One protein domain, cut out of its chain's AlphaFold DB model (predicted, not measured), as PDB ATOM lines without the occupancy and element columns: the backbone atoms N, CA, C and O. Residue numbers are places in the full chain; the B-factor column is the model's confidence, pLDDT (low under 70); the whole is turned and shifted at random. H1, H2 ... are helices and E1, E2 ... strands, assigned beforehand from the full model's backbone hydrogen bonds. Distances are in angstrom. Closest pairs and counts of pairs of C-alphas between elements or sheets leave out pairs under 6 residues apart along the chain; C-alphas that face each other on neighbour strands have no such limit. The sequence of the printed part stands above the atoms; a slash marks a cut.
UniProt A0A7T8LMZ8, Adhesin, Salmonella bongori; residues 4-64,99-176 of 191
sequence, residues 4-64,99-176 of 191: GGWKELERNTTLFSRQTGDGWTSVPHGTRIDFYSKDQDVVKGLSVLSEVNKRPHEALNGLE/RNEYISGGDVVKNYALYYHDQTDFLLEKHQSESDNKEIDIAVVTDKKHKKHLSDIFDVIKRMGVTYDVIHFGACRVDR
ATOM      1  N   GLY A   4      24.517  -1.008 -17.412       57.03
ATOM      2  CA  GLY A   4      25.717  -1.491 -18.068       57.03
ATOM      3  C   GLY A   4      26.056  -0.611 -19.263       57.03
ATOM      4  O   GLY A   4      25.221   0.133 -19.785       57.03
ATOM      5  N   GLY A   5      27.308  -0.632 -19.669       70.19
ATOM      6  CA  GLY A   5      27.736  -0.060 -20.929       70.19
ATOM      7  C   GLY A   5      29.159  -0.465 -21.227       70.19
ATOM      8  O   GLY A   5      29.845  -1.009 -20.366       70.19
ATOM      9  N   TRP A   6      29.602  -0.232 -22.445       80.62
ATOM     10  CA  TRP A   6      30.949  -0.599 -22.841       80.62
ATOM     11  C   TRP A   6      31.550   0.454 -23.751       80.62
ATOM     12  O   TRP A   6      30.845   1.060 -24.552       80.62
ATOM     13  N   LYS A   7      32.852   0.678 -23.626       74.31
ATOM     14  CA  LYS A   7      33.628   1.537 -24.511       74.31
ATOM     15  C   LYS A   7      34.909   0.829 -24.927       74.31
ATOM     16  O   LYS A   7      35.614   0.274 -24.086       74.31
ATOM     17  N   GLU A   8      35.246   0.916 -26.207       67.06
ATOM     18  CA  GLU A   8      36.499   0.380 -26.733       67.06
ATOM     19  C   GLU A   8      37.728   1.029 -26.077       67.06
ATOM     20  O   GLU A   8      37.742   2.238 -25.825       67.06
ATOM     21  N   LEU A   9      38.735   0.202 -25.759       61.28
ATOM     22  CA  LEU A   9      39.911   0.584 -24.968       61.28
ATOM     23  C   LEU A   9      40.770   1.648 -25.657       61.28
ATOM     24  O   LEU A   9      41.280   2.537 -24.979       61.28
ATOM     25  N   GLU A  10      40.898   1.576 -26.980       55.81
ATOM     26  CA  GLU A  10      41.696   2.499 -27.778       55.81
ATOM     27  C   GLU A  10      40.828   3.079 -28.897       55.81
ATOM     28  O   GLU A  10      40.287   2.351 -29.721       55.81
ATOM     29  N   ARG A  11      40.689   4.410 -28.939       53.56
ATOM     30  CA  ARG A  11      40.240   5.110 -30.149       53.56
ATOM     31  C   ARG A  11      41.451   5.752 -30.802       53.56
ATOM     32  O   ARG A  11      42.216   6.432 -30.121       53.56
ATOM     33  N   ASN A  12      41.558   5.646 -32.122       51.19
ATOM     34  CA  ASN A  12      42.652   6.232 -32.907       51.19
ATOM     35  C   ASN A  12      42.700   7.776 -32.934       51.19
ATOM     36  O   ASN A  12      43.495   8.345 -33.674       51.19
ATOM     37  N   THR A  13      41.901   8.501 -32.145       52.84
ATOM     38  CA  THR A  13      41.859   9.968 -32.216       52.84
ATOM     39  C   THR A  13      41.510  10.614 -30.877       52.84
ATOM     40  O   THR A  13      40.337  10.718 -30.537       52.84
ATOM     41  N   THR A  14      42.522  11.094 -30.150       48.62
ATOM     42  CA  THR A  14      42.640  12.500 -29.702       48.62
ATOM     43  C   THR A  14      44.073  12.736 -29.218       48.62
ATOM     44  O   THR A  14      44.518  12.069 -28.289       48.62
ATOM     45  N   LEU A  15      44.778  13.705 -29.812       51.75
ATOM     46  CA  LEU A  15      46.179  14.069 -29.523       51.75
ATOM     47  C   LEU A  15      46.475  14.456 -28.054       51.75
ATOM     48  O   LEU A  15      47.639  14.613 -27.704       51.75
ATOM     49  N   PHE A  16      45.461  14.599 -27.188       52.69
ATOM     50  CA  PHE A  16      45.623  15.175 -25.845       52.69
ATOM     51  C   PHE A  16      44.890  14.449 -24.703       52.69
ATOM     52  O   PHE A  16      44.863  14.959 -23.586       52.69
ATOM     53  N   SER A  17      44.326  13.254 -24.911       48.06
ATOM     54  CA  SER A  17      43.849  12.448 -23.776       48.06
ATOM     55  C   SER A  17      43.837  10.957 -24.095       48.06
ATOM     56  O   SER A  17      43.236  10.535 -25.083       48.06
ATOM     57  N   ARG A  18      44.471  10.146 -23.240       46.03
ATOM     58  CA  ARG A  18      44.321   8.688 -23.261       46.03
ATOM     59  C   ARG A  18      42.941   8.380 -22.682       46.03
ATOM     60  O   ARG A  18      42.763   8.379 -21.469       46.03
ATOM     61  N   GLN A  19      41.937   8.206 -23.537       50.53
ATOM     62  CA  GLN A  19      40.643   7.716 -23.077       50.53
ATOM     63  C   GLN A  19      40.765   6.212 -22.831       50.53
ATOM     64  O   GLN A  19      40.750   5.441 -23.780       50.53
ATOM     65  N   THR A  20      40.880   5.790 -21.575       55.47
ATOM     66  CA  THR A  20      40.774   4.376 -21.195       55.47
ATOM     67  C   THR A  20      39.327   3.921 -21.379       55.47
ATOM     68  O   THR A  20      38.428   4.348 -20.648       55.47
ATOM     69  N   GLY A  21      39.075   3.101 -22.400       64.94
ATOM     70  CA  GLY A  21      37.836   2.328 -22.491       64.94
ATOM     71  C   GLY A  21      37.775   1.203 -21.457       64.94
ATOM     72  O   GLY A  21      38.613   1.107 -20.563       64.94
ATOM     73  N   ASP A  22      36.755   0.363 -21.570       81.06
ATOM     74  CA  ASP A  22      36.483  -0.723 -20.630       81.06
ATOM     75  C   ASP A  22      37.179  -2.033 -21.037       81.06
ATOM     76  O   ASP A  22      37.555  -2.829 -20.179       81.06
ATOM     77  N   GLY A  23      37.438  -2.218 -22.336       84.25
ATOM     78  CA  GLY A  23      38.226  -3.338 -22.851       84.25
ATOM     79  C   GLY A  23      37.516  -4.687 -22.746       84.25
ATOM     80  O   GLY A  23      36.290  -4.774 -22.705       84.25
ATOM     81  N   TRP A  24      38.290  -5.763 -22.742       89.44
ATOM     82  CA  TRP A  24      37.776  -7.130 -22.770       89.44
ATOM     83  C   TRP A  24      38.287  -7.909 -21.563       89.44
ATOM     84  O   TRP A  24      39.326  -7.578 -20.995       89.44
ATOM     85  N   THR A  25      37.548  -8.934 -21.159       93.25
ATOM     86  CA  THR A  25      37.932  -9.833 -20.070       93.25
ATOM     87  C   THR A  25      37.569 -11.272 -20.429       93.25
ATOM     88  O   THR A  25      36.723 -11.501 -21.293       93.25
ATOM     89  N   SER A  26      38.225 -12.242 -19.799       94.88
ATOM     90  CA  SER A  26      37.955 -13.663 -20.016       94.88
ATOM     91  C   SER A  26      36.918 -14.159 -19.019       94.88
ATOM     92  O   SER A  26      37.019 -13.884 -17.822       94.88
ATOM     93  N   VAL A  27      35.938 -14.915 -19.506       95.31
ATOM     94  CA  VAL A  27      34.947 -15.565 -18.648       95.31
ATOM     95  C   VAL A  27      35.627 -16.701 -17.871       95.31
ATOM     96  O   VAL A  27      36.361 -17.484 -18.482       95.31
ATOM     97  N   PRO A  28      35.411 -16.830 -16.547       94.25
ATOM     98  CA  PRO A  28      35.946 -17.946 -15.773       94.25
ATOM     99  C   PRO A  28      35.574 -19.307 -16.377       94.25
ATOM    100  O   PRO A  28      34.451 -19.514 -16.838       94.25
ATOM    101  N   HIS A  29      36.514 -20.255 -16.376       93.38
ATOM    102  CA  HIS A  29      36.230 -21.616 -16.831       93.38
ATOM    103  C   HIS A  29      35.119 -22.252 -15.989       93.38
ATOM    104  O   HIS A  29      35.119 -22.128 -14.767       93.38
ATOM    105  N   GLY A  30      34.197 -22.951 -16.654       92.06
ATOM    106  CA  GLY A  30      33.032 -23.564 -16.011       92.06
ATOM    107  C   GLY A  30      31.840 -22.622 -15.814       92.06
ATOM    108  O   GLY A  30      30.770 -23.102 -15.470       92.06
ATOM    109  N   THR A  31      31.980 -21.322 -16.094       95.38
ATOM    110  CA  THR A  31      30.883 -20.348 -15.991       95.38
ATOM    111  C   THR A  31      30.389 -19.930 -17.372       95.38
ATOM    112  O   THR A  31      31.181 -19.535 -18.224       95.38
ATOM    113  N   ARG A  32      29.075 -19.950 -17.593       96.62
ATOM    114  CA  ARG A  32      28.414 -19.337 -18.755       96.62
ATOM    115  C   ARG A  32      27.838 -17.976 -18.374       96.62
ATOM    116  O   ARG A  32      27.347 -17.804 -17.264       96.62
ATOM    117  N   ILE A  33      27.847 -17.013 -19.287       96.94
ATOM    118  CA  ILE A  33      27.123 -15.747 -19.110       96.94
ATOM    119  C   ILE A  33      25.932 -15.734 -20.050       96.94
ATOM    120  O   ILE A  33      26.120 -15.845 -21.258       96.94
ATOM    121  N   ASP A  34      24.735 -15.554 -19.498       96.44
ATOM    122  CA  ASP A  34      23.493 -15.440 -20.259       96.44
ATOM    123  C   ASP A  34      23.071 -13.972 -20.359       96.44
ATOM    124  O   ASP A  34      22.916 -13.280 -19.345       96.44
ATOM    125  N   PHE A  35      22.861 -13.501 -21.588       93.69
ATOM    126  CA  PHE A  35      22.417 -12.145 -21.889       93.69
ATOM    127  C   PHE A  35      20.949 -12.127 -22.307       93.69
ATOM    128  O   PHE A  35      20.506 -12.905 -23.151       93.69
ATOM    129  N   TYR A  36      20.209 -11.170 -21.751       91.69
ATOM    130  CA  TYR A  36      18.763 -11.006 -21.955       91.69
ATOM    131  C   TYR A  36      18.403  -9.822 -22.861       91.69
ATOM    132  O   TYR A  36      17.236  -9.481 -23.024       91.69
ATOM    133  N   SER A  37      19.415  -9.201 -23.458       86.81
ATOM    134  CA  SER A  37      19.280  -8.309 -24.604       86.81
ATOM    135  C   SER A  37      20.392  -8.606 -25.591       86.81
ATOM    136  O   SER A  37      21.420  -9.190 -25.230       86.81
ATOM    137  N   LYS A  38      20.220  -8.117 -26.813       85.06
ATOM    138  CA  LYS A  38      21.308  -8.033 -27.782       85.06
ATOM    139  C   LYS A  38      22.369  -7.039 -27.312       85.06
ATOM    140  O   LYS A  38      22.115  -6.189 -26.446       85.06
ATOM    141  N   ASP A  39      23.571  -7.161 -27.865       81.38
ATOM    142  CA  ASP A  39      24.579  -6.114 -27.714       81.38
ATOM    143  C   ASP A  39      24.039  -4.788 -28.274       81.38
ATOM    144  O   ASP A  39      23.301  -4.782 -29.259       81.38
ATOM    145  N   GLN A  40      24.404  -3.670 -27.646       79.06
ATOM    146  CA  GLN A  40      23.904  -2.321 -27.959       79.06
ATOM    147  C   GLN A  40      22.432  -2.056 -27.608       79.06
ATOM    148  O   GLN A  40      21.902  -1.008 -27.974       79.06
ATOM    149  N   ASP A  41      21.792  -2.943 -26.848       77.44
ATOM    150  CA  ASP A  41      20.393  -2.797 -26.442       77.44
ATOM    151  C   ASP A  41      20.238  -2.591 -24.919       77.44
ATOM    152  O   ASP A  41      21.152  -2.829 -24.110       77.44
ATOM    153  N   VAL A  42      19.069  -2.091 -24.520       74.75
ATOM    154  CA  VAL A  42      18.688  -1.838 -23.129       74.75
ATOM    155  C   VAL A  42      17.992  -3.074 -22.561       74.75
ATOM    156  O   VAL A  42      17.071  -3.622 -23.157       74.75
ATOM    157  N   VAL A  43      18.393  -3.488 -21.358       73.06
ATOM    158  CA  VAL A  43      17.749  -4.588 -20.625       73.06
ATOM    159  C   VAL A  43      16.803  -4.014 -19.576       73.06
ATOM    160  O   VAL A  43      17.150  -3.076 -18.858       73.06
ATOM    161  N   LYS A  44      15.637  -4.642 -19.401       72.75
ATOM    162  CA  LYS A  44      14.802  -4.451 -18.207       72.75
ATOM    163  C   LYS A  44      15.321  -5.346 -17.080       72.75
ATOM    164  O   LYS A  44      14.795  -6.434 -16.862       72.75
ATOM    165  N   GLY A  45      16.371  -4.909 -16.384       78.88
ATOM    166  CA  GLY A  45      17.082  -5.749 -15.408       78.88
ATOM    167  C   GLY A  45      16.186  -6.362 -14.327       78.88
ATOM    168  O   GLY A  45      16.346  -7.530 -13.985       78.88
ATOM    169  N   LEU A  46      15.183  -5.613 -13.851       82.00
ATOM    170  CA  LEU A  46      14.186  -6.120 -12.901       82.00
ATOM    171  C   LEU A  46      13.372  -7.288 -13.455       82.00
ATOM    172  O   LEU A  46      13.097  -8.242 -12.733       82.00
ATOM    173  N   SER A  47      12.977  -7.207 -14.726       86.19
ATOM    174  CA  SER A  47      12.220  -8.265 -15.388       86.19
ATOM    175  C   SER A  47      13.065  -9.528 -15.530       86.19
ATOM    176  O   SER A  47      12.546 -10.613 -15.317       86.19
ATOM    177  N   VAL A  48      14.370  -9.388 -15.796       89.81
ATOM    178  CA  VAL A  48      15.308 -10.521 -15.807       89.81
ATOM    179  C   VAL A  48      15.394 -11.174 -14.436       89.81
ATOM    180  O   VAL A  48      15.167 -12.371 -14.332       89.81
ATOM    181  N   LEU A  49      15.667 -10.400 -13.380       88.62
ATOM    182  CA  LEU A  49      15.751 -10.946 -12.022       88.62
ATOM    183  C   LEU A  49      14.448 -11.651 -11.619       88.62
ATOM    184  O   LEU A  49      14.486 -12.767 -11.117       88.62
ATOM    185  N   SER A  50      13.303 -11.016 -11.887       87.88
ATOM    186  CA  SER A  50      11.989 -11.604 -11.624       87.88
ATOM    187  C   SER A  50      11.804 -12.933 -12.352       87.88
ATOM    188  O   SER A  50      11.270 -13.870 -11.773       87.88
ATOM    189  N   GLU A  51      12.196 -13.013 -13.620       89.94
ATOM    190  CA  GLU A  51      11.975 -14.209 -14.426       89.94
ATOM    191  C   GLU A  51      12.896 -15.361 -14.018       89.94
ATOM    192  O   GLU A  51      12.452 -16.501 -13.894       89.94
ATOM    193  N   VAL A  52      14.163 -15.052 -13.738       91.69
ATOM    194  CA  VAL A  52      15.148 -16.027 -13.259       91.69
ATOM    195  C   VAL A  52      14.732 -16.565 -11.885       91.69
ATOM    196  O   VAL A  52      14.750 -17.776 -11.701       91.69
ATOM    197  N   ASN A  53      14.257 -15.715 -10.964       89.44
ATOM    198  CA  ASN A  53      13.750 -16.160  -9.656       89.44
ATOM    199  C   ASN A  53      12.499 -17.043  -9.761       89.44
ATOM    200  O   ASN A  53      12.321 -17.943  -8.948       89.44
ATOM    201  N   LYS A  54      11.627 -16.807 -10.749       89.00
ATOM    202  CA  LYS A  54      10.441 -17.647 -10.974       89.00
ATOM    203  C   LYS A  54      10.789 -19.024 -11.538       89.00
ATOM    204  O   LYS A  54      10.077 -19.987 -11.263       89.00
ATOM    205  N   ARG A  55      11.828 -19.109 -12.376       91.31
ATOM    206  CA  ARG A  55      12.195 -20.321 -13.130       91.31
ATOM    207  C   ARG A  55      13.691 -20.665 -12.986       91.31
ATOM    208  O   ARG A  55      14.371 -20.836 -14.000       91.31
ATOM    209  N   PRO A  56      14.228 -20.799 -11.758       90.94
ATOM    210  CA  PRO A  56      15.672 -20.913 -11.510       90.94
ATOM    211  C   PRO A  56      16.303 -22.151 -12.165       90.94
ATOM    212  O   PRO A  56      17.351 -22.062 -12.807       90.94
ATOM    213  N   HIS A  57      15.633 -23.303 -12.095       91.75
ATOM    214  CA  HIS A  57      16.115 -24.536 -12.727       91.75
ATOM    215  C   HIS A  57      16.126 -24.471 -14.261       91.75
ATOM    216  O   HIS A  57      17.000 -25.050 -14.906       91.75
ATOM    217  N   GLU A  58      15.166 -23.765 -14.864       93.44
ATOM    218  CA  GLU A  58      15.173 -23.527 -16.310       93.44
ATOM    219  C   GLU A  58      16.304 -22.556 -16.674       93.44
ATOM    220  O   GLU A  58      17.057 -22.798 -17.618       93.44
ATOM    221  N   ALA A  59      16.490 -21.504 -15.871       93.19
ATOM    222  CA  ALA A  59      17.527 -20.504 -16.080       93.19
ATOM    223  C   ALA A  59      18.943 -21.103 -16.084       93.19
ATOM    224  O   ALA A  59      19.773 -20.678 -16.887       93.19
ATOM    225  N   LEU A  60      19.198 -22.163 -15.307       93.38
ATOM    226  CA  LEU A  60      20.466 -22.903 -15.338       93.38
ATOM    227  C   LEU A  60      20.807 -23.443 -16.744       93.38
ATOM    228  O   LEU A  60      21.956 -23.406 -17.192       93.38
ATOM    229  N   ASN A  61      19.801 -23.875 -17.502       94.06
ATOM    230  CA  ASN A  61      19.970 -24.370 -18.875       94.06
ATOM    231  C   ASN A  61      19.896 -23.240 -19.924       94.06
ATOM    232  O   ASN A  61      20.419 -23.363 -21.040       94.06
ATOM    233  N   GLY A  62      19.349 -22.101 -19.509       93.50
ATOM    234  CA  GLY A  62      19.082 -20.917 -20.308       93.50
ATOM    235  C   GLY A  62      17.586 -20.768 -20.526       93.50
ATOM    236  O   GLY A  62      16.955 -21.667 -21.069       93.50
ATOM    237  N   LEU A  63      17.034 -19.626 -20.108       93.88
ATOM    238  CA  LEU A  63      15.599 -19.370 -20.200       93.88
ATOM    239  C   LEU A  63      15.127 -19.345 -21.651       93.88
ATOM    240  O   LEU A  63      15.610 -18.531 -22.444       93.88
ATOM    241  N   GLU A  64      14.129 -20.170 -21.946       92.94
ATOM    242  CA  GLU A  64      13.382 -20.129 -23.194       92.94
ATOM    243  C   GLU A  64      12.173 -19.185 -23.042       92.94
ATOM    244  O   GLU A  64      11.685 -18.937 -21.924       92.94
ATOM    245  N   ARG A  99      16.842 -15.918 -22.782       93.94
ATOM    246  CA  ARG A  99      18.255 -15.806 -23.130       93.94
ATOM    247  C   ARG A  99      18.392 -15.523 -24.625       93.94
ATOM    248  O   ARG A  99      18.091 -16.372 -25.455       93.94
ATOM    249  N   ASN A 100      18.889 -14.338 -24.963       91.44
ATOM    250  CA  ASN A 100      19.136 -13.932 -26.346       91.44
ATOM    251  C   ASN A 100      20.500 -14.414 -26.846       91.44
ATOM    252  O   ASN A 100      20.625 -14.900 -27.965       91.44
ATOM    253  N   GLU A 101      21.527 -14.253 -26.018       93.06
ATOM    254  CA  GLU A 101      22.913 -14.583 -26.344       93.06
ATOM    255  C   GLU A 101      23.575 -15.217 -25.121       93.06
ATOM    256  O   GLU A 101      23.142 -14.997 -23.987       93.06
ATOM    257  N   TYR A 102      24.647 -15.975 -25.341       95.62
ATOM    258  CA  TYR A 102      25.481 -16.474 -24.257       95.62
ATOM    259  C   TYR A 102      26.955 -16.486 -24.641       95.62
ATOM    260  O   TYR A 102      27.298 -16.513 -25.822       95.62
ATOM    261  N   ILE A 103      27.813 -16.473 -23.626       95.94
ATOM    262  CA  ILE A 103      29.261 -16.646 -23.761       95.94
ATOM    263  C   ILE A 103      29.700 -17.770 -22.825       95.94
ATOM    264  O   ILE A 103      29.280 -17.809 -21.665       95.94
ATOM    265  N   SER A 104      30.516 -18.692 -23.334       96.62
ATOM    266  CA  SER A 104      30.985 -19.859 -22.587       96.62
ATOM    267  C   SER A 104      32.225 -19.544 -21.749       96.62
ATOM    268  O   SER A 104      32.962 -18.592 -22.005       96.62
ATOM    269  N   GLY A 105      32.479 -20.371 -20.737       95.31
ATOM    270  CA  GLY A 105      33.656 -20.225 -19.883       95.31
ATOM    271  C   GLY A 105      34.954 -20.407 -20.667       95.31
ATOM    272  O   GLY A 105      35.118 -21.392 -21.386       95.31
ATOM    273  N   GLY A 106      35.898 -19.484 -20.491       92.94
ATOM    274  CA  GLY A 106      37.148 -19.409 -21.253       92.94
ATOM    275  C   GLY A 106      37.096 -18.465 -22.458       92.94
ATOM    276  O   GLY A 106      38.155 -18.026 -22.911       92.94
ATOM    277  N   ASP A 107      35.907 -18.094 -22.935       96.31
ATOM    278  CA  ASP A 107      35.763 -17.128 -24.024       96.31
ATOM    279  C   ASP A 107      36.001 -15.688 -23.542       96.31
ATOM    280  O   ASP A 107      36.043 -15.379 -22.346       96.31
ATOM    281  N   VAL A 108      36.156 -14.780 -24.504       94.38
ATOM    282  CA  VAL A 108      36.366 -13.351 -24.259       94.38
ATOM    283  C   VAL A 108      35.035 -12.606 -24.338       94.38
ATOM    284  O   VAL A 108      34.271 -12.761 -25.286       94.38
ATOM    285  N   VAL A 109      34.779 -11.744 -23.354       92.62
ATOM    286  CA  VAL A 109      33.573 -10.917 -23.255       92.62
ATOM    287  C   VAL A 109      33.937  -9.449 -23.060       92.62
ATOM    288  O   VAL A 109      34.983  -9.107 -22.500       92.62
ATOM    289  N   LYS A 110      33.066  -8.552 -23.532       91.38
ATOM    290  CA  LYS A 110      33.163  -7.123 -23.235       91.38
ATOM    291  C   LYS A 110      33.194  -6.938 -21.726       91.38
ATOM    292  O   LYS A 110      32.311  -7.421 -21.016       91.38
ATOM    293  N   ASN A 111      34.193  -6.218 -21.229       91.81
ATOM    294  CA  ASN A 111      34.297  -5.942 -19.807       91.81
ATOM    295  C   ASN A 111      33.328  -4.813 -19.434       91.81
ATOM    296  O   ASN A 111      33.740  -3.677 -19.233       91.81
ATOM    297  N   TYR A 112      32.024  -5.089 -19.452       90.19
ATOM    298  CA  TYR A 112      30.994  -4.067 -19.291       90.19
ATOM    299  C   TYR A 112      31.211  -3.250 -18.010       90.19
ATOM    300  O   TYR A 112      31.382  -3.800 -16.922       90.19
ATOM    301  N   ALA A 113      31.178  -1.926 -18.151       89.38
ATOM    302  CA  ALA A 113      31.118  -0.989 -17.048       89.38
ATOM    303  C   ALA A 113      29.729  -1.039 -16.410       89.38
ATOM    304  O   ALA A 113      28.720  -0.778 -17.065       89.38
ATOM    305  N   LEU A 114      29.699  -1.343 -15.121       89.19
ATOM    306  CA  LEU A 114      28.526  -1.475 -14.276       89.19
ATOM    307  C   LEU A 114      28.425  -0.255 -13.358       89.19
ATOM    308  O   LEU A 114      29.392   0.125 -12.694       89.19
ATOM    309  N   TYR A 115      27.247   0.351 -13.308       86.75
ATOM    310  CA  TYR A 115      26.954   1.530 -12.499       86.75
ATOM    311  C   TYR A 115      25.839   1.236 -11.503       86.75
ATOM    312  O   TYR A 115      24.939   0.442 -11.791       86.75
ATOM    313  N   TYR A 116      25.870   1.934 -10.369       85.88
ATOM    314  CA  TYR A 116      24.759   1.960  -9.425       85.88
ATOM    315  C   TYR A 116      23.437   2.285 -10.143       85.88
ATOM    316  O   TYR A 116      23.386   3.171 -10.999       85.88
ATOM    317  N   HIS A 117      22.378   1.563  -9.783       83.62
ATOM    318  CA  HIS A 117      21.013   1.809 -10.245       83.62
ATOM    319  C   HIS A 117      20.182   2.344  -9.072       83.62
ATOM    320  O   HIS A 117      20.327   1.857  -7.953       83.62
ATOM    321  N   ASP A 118      19.302   3.317  -9.296       83.06
ATOM    322  CA  ASP A 118      18.484   3.946  -8.242       83.06
ATOM    323  C   ASP A 118      17.690   2.933  -7.390       83.06
ATOM    324  O   ASP A 118      17.657   3.047  -6.169       83.06
ATOM    325  N   GLN A 119      17.168   1.885  -8.021       81.88
ATOM    326  CA  GLN A 119      16.454   0.764  -7.396       81.88
ATOM    327  C   GLN A 119      17.327  -0.255  -6.634       81.88
ATOM    328  O   GLN A 119      16.788  -1.249  -6.155       81.88
ATOM    329  N   THR A 120      18.648  -0.066  -6.519       82.38
ATOM    330  CA  THR A 120      19.549  -1.053  -5.879       82.38
ATOM    331  C   THR A 120      19.147  -1.372  -4.437       82.38
ATOM    332  O   THR A 120      19.115  -2.544  -4.073       82.38
ATOM    333  N   ASP A 121      18.798  -0.357  -3.642       84.62
ATOM    334  CA  ASP A 121      18.442  -0.540  -2.227       84.62
ATOM    335  C   ASP A 121      17.145  -1.361  -2.087       84.62
ATOM    336  O   ASP A 121      17.126  -2.397  -1.424       84.62
ATOM    337  N   PHE A 122      16.100  -0.982  -2.833       84.50
ATOM    338  CA  PHE A 122      14.837  -1.731  -2.910       84.50
ATOM    339  C   PHE A 122      15.044  -3.191  -3.341       84.50
ATOM    340  O   PHE A 122      14.394  -4.102  -2.834       84.50
ATOM    341  N   LEU A 123      15.954  -3.427  -4.287       81.69
ATOM    342  CA  LEU A 123      16.252  -4.764  -4.790       81.69
ATOM    343  C   LEU A 123      16.915  -5.658  -3.759       81.69
ATOM    344  O   LEU A 123      16.564  -6.831  -3.672       81.69
ATOM    345  N   LEU A 124      17.867  -5.114  -3.005       85.31
ATOM    346  CA  LEU A 124      18.532  -5.841  -1.931       85.31
ATOM    347  C   LEU A 124      17.529  -6.220  -0.843       85.31
ATOM    348  O   LEU A 124      17.468  -7.386  -0.463       85.31
ATOM    349  N   GLU A 125      16.702  -5.269  -0.405       85.56
ATOM    350  CA  GLU A 125      15.657  -5.514   0.595       85.56
ATOM    351  C   GLU A 125      14.660  -6.576   0.123       85.56
ATOM    352  O   GLU A 125      14.358  -7.526   0.850       85.56
ATOM    353  N   LYS A 126      14.179  -6.463  -1.120       83.31
ATOM    354  CA  LYS A 126      13.270  -7.449  -1.711       83.31
ATOM    355  C   LYS A 126      13.916  -8.834  -1.780       83.31
ATOM    356  O   LYS A 126      13.319  -9.816  -1.355       83.31
ATOM    357  N   HIS A 127      15.150  -8.908  -2.274       83.56
ATOM    358  CA  HIS A 127      15.840 -10.180  -2.439       83.56
ATOM    359  C   HIS A 127      16.094 -10.883  -1.099       83.56
ATOM    360  O   HIS A 127      15.935 -12.095  -1.014       83.56
ATOM    361  N   GLN A 128      16.420 -10.119  -0.053       83.88
ATOM    362  CA  GLN A 128      16.670 -10.633   1.296       83.88
ATOM    363  C   GLN A 128      15.395 -11.003   2.070       83.88
ATOM    364  O   GLN A 128      15.461 -11.823   2.984       83.88
ATOM    365  N   SER A 129      14.253 -10.384   1.752       80.19
ATOM    366  CA  SER A 129      12.982 -10.602   2.461       80.19
ATOM    367  C   SER A 129      12.139 -11.742   1.888       80.19
ATOM    368  O   SER A 129      11.352 -12.344   2.619       80.19
ATOM    369  N   GLU A 130      12.297 -12.069   0.606       72.06
ATOM    370  CA  GLU A 130      11.578 -13.170  -0.039       72.06
ATOM    371  C   GLU A 130      12.252 -14.523   0.251       72.06
ATOM    372  O   GLU A 130      13.387 -14.781  -0.152       72.06
ATOM    373  N   SER A 131      11.521 -15.428   0.914       59.91
ATOM    374  CA  SER A 131      11.993 -16.771   1.290       59.91
ATOM    375  C   SER A 131      12.356 -17.677   0.113       59.91
ATOM    376  O   SER A 131      13.021 -18.695   0.323       59.91
ATOM    377  N   ASP A 132      11.905 -17.318  -1.087       59.50
ATOM    378  CA  ASP A 132      11.952 -18.152  -2.287       59.50
ATOM    379  C   ASP A 132      13.179 -17.843  -3.160       59.50
ATOM    380  O   ASP A 132      13.492 -18.583  -4.084       59.50
ATOM    381  N   ASN A 133      13.960 -16.815  -2.814       66.69
ATOM    382  CA  ASN A 133      15.167 -16.414  -3.545       66.69
ATOM    383  C   ASN A 133      16.426 -17.220  -3.163       66.69
ATOM    384  O   ASN A 133      17.544 -16.737  -3.296       66.69
ATOM    385  N   LYS A 134      16.270 -18.450  -2.659       70.06
ATOM    386  CA  LYS A 134      17.386 -19.244  -2.103       70.06
ATOM    387  C   LYS A 134      18.335 -19.829  -3.144       70.06
ATOM    388  O   LYS A 134      19.399 -20.312  -2.775       70.06
ATOM    389  N   GLU A 135      17.936 -19.842  -4.411       84.31
ATOM    390  CA  GLU A 135      18.676 -20.531  -5.472       84.31
ATOM    391  C   GLU A 135      19.576 -19.602  -6.293       84.31
ATOM    392  O   GLU A 135      20.360 -20.077  -7.111       84.31
ATOM    393  N   ILE A 136      19.459 -18.285  -6.106       88.25
ATOM    394  CA  ILE A 136      20.139 -17.284  -6.928       88.25
ATOM    395  C   ILE A 136      20.772 -16.242  -6.021       88.25
ATOM    396  O   ILE A 136      20.090 -15.635  -5.204       88.25
ATOM    397  N   ASP A 137      22.053 -15.967  -6.242       89.50
ATOM    398  CA  ASP A 137      22.731 -14.819  -5.650       89.50
ATOM    399  C   ASP A 137      22.639 -13.593  -6.568       89.50
ATOM    400  O   ASP A 137      22.681 -13.695  -7.800       89.50
ATOM    401  N   ILE A 138      22.573 -12.396  -5.975       88.81
ATOM    402  CA  ILE A 138      22.596 -11.136  -6.725       88.81
ATOM    403  C   ILE A 138      23.899 -10.365  -6.521       88.81
ATOM    404  O   ILE A 138      24.330 -10.074  -5.408       88.81
ATOM    405  N   ALA A 139      24.495  -9.938  -7.634       89.00
ATOM    406  CA  ALA A 139      25.579  -8.965  -7.643       89.00
ATOM    407  C   ALA A 139      25.043  -7.571  -8.006       89.00
ATOM    408  O   ALA A 139      24.394  -7.375  -9.047       89.00
ATOM    409  N   VAL A 140      25.331  -6.581  -7.160       86.12
ATOM    410  CA  VAL A 140      24.941  -5.179  -7.363       86.12
ATOM    411  C   VAL A 140      26.112  -4.237  -7.104       86.12
ATOM    412  O   VAL A 140      26.992  -4.520  -6.293       86.12
ATOM    413  N   VAL A 141      26.122  -3.098  -7.795       86.06
ATOM    414  CA  VAL A 141      27.075  -2.016  -7.523       86.06
ATOM    415  C   VAL A 141      26.466  -1.119  -6.456       86.06
ATOM    416  O   VAL A 141      25.438  -0.503  -6.705       86.06
ATOM    417  N   THR A 142      27.093  -1.038  -5.282       84.06
ATOM    418  CA  THR A 142      26.616  -0.218  -4.151       84.06
ATOM    419  C   THR A 142      27.241   1.179  -4.108       84.06
ATOM    420  O   THR A 142      26.668   2.100  -3.529       84.06
ATOM    421  N   ASP A 143      28.399   1.374  -4.743       83.81
ATOM    422  CA  ASP A 143      29.062   2.676  -4.809       83.81
ATOM    423  C   ASP A 143      28.414   3.570  -5.877       83.81
ATOM    424  O   ASP A 143      28.517   3.317  -7.077       83.81
ATOM    425  N   LYS A 144      27.773   4.658  -5.434       81.62
ATOM    426  CA  LYS A 144      27.084   5.625  -6.305       81.62
ATOM    427  C   LYS A 144      28.040   6.475  -7.152       81.62
ATOM    428  O   LYS A 144      27.595   7.101  -8.110       81.62
ATOM    429  N   LYS A 145      29.326   6.553  -6.794       80.25
ATOM    430  CA  LYS A 145      30.300   7.473  -7.408       80.25
ATOM    431  C   LYS A 145      31.256   6.797  -8.383       80.25
ATOM    432  O   LYS A 145      31.868   7.492  -9.192       80.25
ATOM    433  N   HIS A 146      31.389   5.475  -8.332       79.69
ATOM    434  CA  HIS A 146      32.362   4.750  -9.144       79.69
ATOM    435  C   HIS A 146      31.701   3.664  -9.982       79.69
ATOM    436  O   HIS A 146      30.846   2.917  -9.511       79.69
ATOM    437  N   LYS A 147      32.156   3.541 -11.233       86.19
ATOM    438  CA  LYS A 147      31.852   2.367 -12.047       86.19
ATOM    439  C   LYS A 147      32.667   1.171 -11.563       86.19
ATOM    440  O   LYS A 147      33.809   1.332 -11.129       86.19
ATOM    441  N   LYS A 148      32.073  -0.009 -11.670       90.44
ATOM    442  CA  LYS A 148      32.748  -1.304 -11.578       90.44
ATOM    443  C   LYS A 148      32.790  -1.945 -12.949       90.44
ATOM    444  O   LYS A 148      32.111  -1.490 -13.866       90.44
ATOM    445  N   HIS A 149      33.570  -2.994 -13.088       91.50
ATOM    446  CA  HIS A 149      33.685  -3.760 -14.316       91.50
ATOM    447  C   HIS A 149      33.180  -5.183 -14.102       91.50
ATOM    448  O   HIS A 149      33.174  -5.690 -12.983       91.50
ATOM    449  N   LEU A 150      32.752  -5.844 -15.175       92.50
ATOM    450  CA  LEU A 150      32.348  -7.250 -15.120       92.50
ATOM    451  C   LEU A 150      33.476  -8.140 -14.559       92.50
ATOM    452  O   LEU A 150      33.210  -9.036 -13.763       92.50
ATOM    453  N   SER A 151      34.732  -7.827 -14.881       93.69
ATOM    454  CA  SER A 151      35.908  -8.480 -14.299       93.69
ATOM    455  C   SER A 151      35.978  -8.364 -12.773       93.69
ATOM    456  O   SER A 151      36.382  -9.319 -12.117       93.69
ATOM    457  N   ASP A 152      35.526  -7.246 -12.188       93.69
ATOM    458  CA  ASP A 152      35.507  -7.082 -10.729       93.69
ATOM    459  C   ASP A 152      34.575  -8.109 -10.071       93.69
ATOM    460  O   ASP A 152      34.848  -8.581  -8.968       93.69
ATOM    461  N   ILE A 153      33.481  -8.476 -10.750       92.69
ATOM    462  CA  ILE A 153      32.555  -9.514 -10.280       92.69
ATOM    463  C   ILE A 153      33.245 -10.878 -10.300       92.69
ATOM    464  O   ILE A 153      33.172 -11.606  -9.311       92.69
ATOM    465  N   PHE A 154      33.978 -11.207 -11.368       94.56
ATOM    466  CA  PHE A 154      34.747 -12.454 -11.440       94.56
ATOM    467  C   PHE A 154      35.805 -12.535 -10.333       94.56
ATOM    468  O   PHE A 154      35.953 -13.575  -9.690       94.56
ATOM    469  N   ASP A 155      36.489 -11.427 -10.049       93.81
ATOM    470  CA  ASP A 155      37.475 -11.350  -8.971       93.81
ATOM    471  C   ASP A 155      36.844 -11.501  -7.582       93.81
ATOM    472  O   ASP A 155      37.466 -12.049  -6.669       93.81
ATOM    473  N   VAL A 156      35.621 -11.003  -7.378       92.06
ATOM    474  CA  VAL A 156      34.867 -11.220  -6.132       92.06
ATOM    475  C   VAL A 156      34.475 -12.690  -5.989       92.06
ATOM    476  O   VAL A 156      34.794 -13.281  -4.960       92.06
ATOM    477  N   ILE A 157      33.885 -13.298  -7.024       91.94
ATOM    478  CA  ILE A 157      33.507 -14.723  -7.046       91.94
ATOM    479  C   ILE A 157      34.718 -15.597  -6.696       91.94
ATOM    480  O   ILE A 157      34.669 -16.408  -5.771       91.94
ATOM    481  N   LYS A 158      35.849 -15.352  -7.368       92.50
ATOM    482  CA  LYS A 158      37.100 -16.078  -7.136       92.50
ATOM    483  C   LYS A 158      37.615 -15.916  -5.704       92.50
ATOM    484  O   LYS A 158      38.056 -16.893  -5.107       92.50
ATOM    485  N   ARG A 159      37.570 -14.702  -5.142       93.69
ATOM    486  CA  ARG A 159      38.011 -14.437  -3.758       93.69
ATOM    487  C   ARG A 159      37.111 -15.081  -2.711       93.69
ATOM    488  O   ARG A 159      37.610 -15.469  -1.662       93.69
ATOM    489  N   MET A 160      35.816 -15.193  -2.992       90.00
ATOM    490  CA  MET A 160      34.860 -15.874  -2.121       90.00
ATOM    491  C   MET A 160      35.015 -17.401  -2.148       90.00
ATOM    492  O   MET A 160      34.473 -18.072  -1.276       90.00
ATOM    493  N   GLY A 161      35.755 -17.954  -3.117       91.50
ATOM    494  CA  GLY A 161      35.945 -19.399  -3.251       91.50
ATOM    495  C   GLY A 161      34.675 -20.143  -3.669       91.50
ATOM    496  O   GLY A 161      34.584 -21.348  -3.457       91.50
ATOM    497  N   VAL A 162      33.702 -19.430  -4.241       90.12
ATOM    498  CA  VAL A 162      32.450 -19.992  -4.759       90.12
ATOM    499  C   VAL A 162      32.529 -20.141  -6.275       90.12
ATOM    500  O   VAL A 162      33.250 -19.405  -6.952       90.12
ATOM    501  N   THR A 163      31.774 -21.091  -6.816       89.88
ATOM    502  CA  THR A 163      31.671 -21.340  -8.255       89.88
ATOM    503  C   THR A 163      30.228 -21.172  -8.696       89.88
ATOM    504  O   THR A 163      29.332 -21.730  -8.069       89.88
ATOM    505  N   TYR A 164      30.020 -20.438  -9.787       93.19
ATOM    506  CA  TYR A 164      28.712 -20.292 -10.417       93.19
ATOM    507  C   TYR A 164      28.755 -20.902 -11.814       93.19
ATOM    508  O   TYR A 164      29.608 -20.525 -12.622       93.19
ATOM    509  N   ASP A 165      27.812 -21.795 -12.104       94.94
ATOM    510  CA  ASP A 165      27.666 -22.385 -13.439       94.94
ATOM    511  C   ASP A 165      27.172 -21.342 -14.451       94.94
ATOM    512  O   ASP A 165      27.574 -21.348 -15.617       94.94
ATOM    513  N   VAL A 166      26.320 -20.409 -14.008       96.00
ATOM    514  CA  VAL A 166      25.712 -19.386 -14.863       96.00
ATOM    515  C   VAL A 166      25.686 -18.023 -14.174       96.00
ATOM    516  O   VAL A 166      25.304 -17.899 -13.013       96.00
ATOM    517  N   ILE A 167      26.052 -16.978 -14.916       95.75
ATOM    518  CA  ILE A 167      25.842 -15.575 -14.554       95.75
ATOM    519  C   ILE A 167      24.756 -15.001 -15.462       95.75
ATOM    520  O   ILE A 167      24.932 -14.883 -16.675       95.75
ATOM    521  N   HIS A 168      23.643 -14.577 -14.867       94.94
ATOM    522  CA  HIS A 168      22.567 -13.895 -15.582       94.94
ATOM    523  C   HIS A 168      22.835 -12.389 -15.659       94.94
ATOM    524  O   HIS A 168      22.668 -11.645 -14.688       94.94
ATOM    525  N   PHE A 169      23.258 -11.917 -16.833       92.88
ATOM    526  CA  PHE A 169      23.618 -10.519 -17.037       92.88
ATOM    527  C   PHE A 169      22.370  -9.661 -17.296       92.88
ATOM    528  O   PHE A 169      21.924  -9.480 -18.428       92.88
ATOM    529  N   GLY A 170      21.806  -9.113 -16.218       86.94
ATOM    530  CA  GLY A 170      20.623  -8.240 -16.252       86.94
ATOM    531  C   GLY A 170      20.905  -6.742 -16.445       86.94
ATOM    532  O   GLY A 170      20.011  -5.930 -16.224       86.94
ATOM    533  N   ALA A 171      22.137  -6.341 -16.774       85.00
ATOM    534  CA  ALA A 171      22.497  -4.937 -16.998       85.00
ATOM    535  C   ALA A 171      22.438  -4.566 -18.491       85.00
ATOM    536  O   ALA A 171      22.594  -5.425 -19.354       85.00
ATOM    537  N   CYS A 172      22.232  -3.283 -18.808       83.75
ATOM    538  CA  CYS A 172      22.207  -2.813 -20.202       83.75
ATOM    539  C   CYS A 172      23.529  -3.102 -20.934       83.75
ATOM    540  O   CYS A 172      24.598  -3.028 -20.337       83.75
ATOM    541  N   ARG A 173      23.488  -3.340 -22.247       83.81
ATOM    542  CA  ARG A 173      24.689  -3.623 -23.058       83.81
ATOM    543  C   ARG A 173      24.999  -2.493 -24.040       83.81
ATOM    544  O   ARG A 173      25.450  -2.738 -25.153       83.81
ATOM    545  N   VAL A 174      24.743  -1.245 -23.644       79.44
ATOM    546  CA  VAL A 174      24.864  -0.086 -24.542       79.44
ATOM    547  C   VAL A 174      26.319   0.239 -24.875       79.44
ATOM    548  O   VAL A 174      27.176   0.305 -23.988       79.44
ATOM    549  N   ASP A 175      26.593   0.497 -26.151       74.56
ATOM    550  CA  ASP A 175      27.895   0.999 -26.576       74.56
ATOM    551  C   ASP A 175      28.009   2.507 -26.301       74.56
ATOM    552  O   ASP A 175      27.119   3.301 -26.604       74.56
ATOM    553  N   ARG A 176      29.124   2.905 -25.694       67.25
ATOM    554  CA  ARG A 176      29.487   4.284 -25.348       67.25
ATOM    555  C   ARG A 176      30.685   4.766 -26.181       67.25
ATOM    556  O   ARG A 176      31.301   5.790 -25.865       67.25
TER     557      ARG A 176
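AT A GLANCE: This is residues 4 to 64 and 99 to 176 of the 191 residues of the protein "Adhesin" of Salmonella bongori (UniProt A0A7T8LMZ8). A small three-stranded sheet, E4, E3 and E7, lies in a body of short strands, separate helices and long loops, with H1 and H2 near its E7 edge. Two small strand pairs, E1 with E6 and E2 with E5, add to the body, H4 sits beside E2, H3 lies far out, and residues 12 to 17 of a long loop stick out at one end. The printed part has 139 residues with four named helices and seven named strands, in the order E1 E2 E3 H1 H2 E4 E5 E6 H3 H4 E7; the class is mixed, helices and strands, with under half of the residues in named elements. The main sheet is mixed, in the order E4, E3, E7, and the two pairs are antiparallel. The whole is compact, with a radius of gyration of the C-alphas of 15.6 A, yet elongated in outline, spanning 55 by 31 by 30 A.

IN THESE COORDINATES: In the main sheet, E3 is residues 32 to 35, 9.9 A, E7 is residues 166 to 169, 9.4 A, ending at C-alpha 169 (23.618, -10.519, -17.037), and E4 is residues 101 to 103, 7.2 A. E1, residues 4 to 6, begins at C-alpha 4 (25.717, -1.491, -18.068); E6 is residues 113 to 115. E2 is residues 24 to 26 and E5 residues 108 to 110. H1, residues 45 to 54, and H3, residues 120 to 129, each measure 14.3 A; H2 is residues 56 to 61, 9.2 A, and H4 is residues 150 to 160, 15.8 A.

HOW THE PARTS SIT: E3 is the inner strand, parallel to E7, with N 34 and O 167 2.9 A apart, and antiparallel to E4, with N 35 and O 101 2.8 A apart. H1 and H2 only graze this sheet; the C-alphas of Leu 60 and Val 166, the closest of H2 and E7, are 6.3 A apart. H1 and H2 are close but not clearly touching, Val 52 to Ala 59 at 5.8 A between C-alphas, and about perpendicular at 79 degrees. E2 and E5 are antiparallel, with N 109 and O 25 2.8 A apart, as are E1 and E6, with N 113 and O 5 2.7 A apart. E5 runs on into E6 across a break of 2 residues, at 44 degrees. The closest C-alphas of E2 and H4, Thr 25 and Ser 151, are 6.3 A apart. H3 touches no helix; it is only just apart from H1, at 8.5 A. Every O i to N i+4 pair is within hydrogen-bond range in H1, H3 and H4, and 1 of 2 in H2.

THE WHOLE: The C-alphas of Leu 15 and Ser 131, the two farthest apart, are 55.4 A apart. Residues 65 to 98 are not printed, and C-alphas 64 and 99 are 6.5 A apart across the cut. The links E1 to E2 and H3 to H4 are long. The mean pLDDT of the printed part is 83.8, with residue 4, residues 8 to 21, residues 131 to 133 and residue 176 under 70.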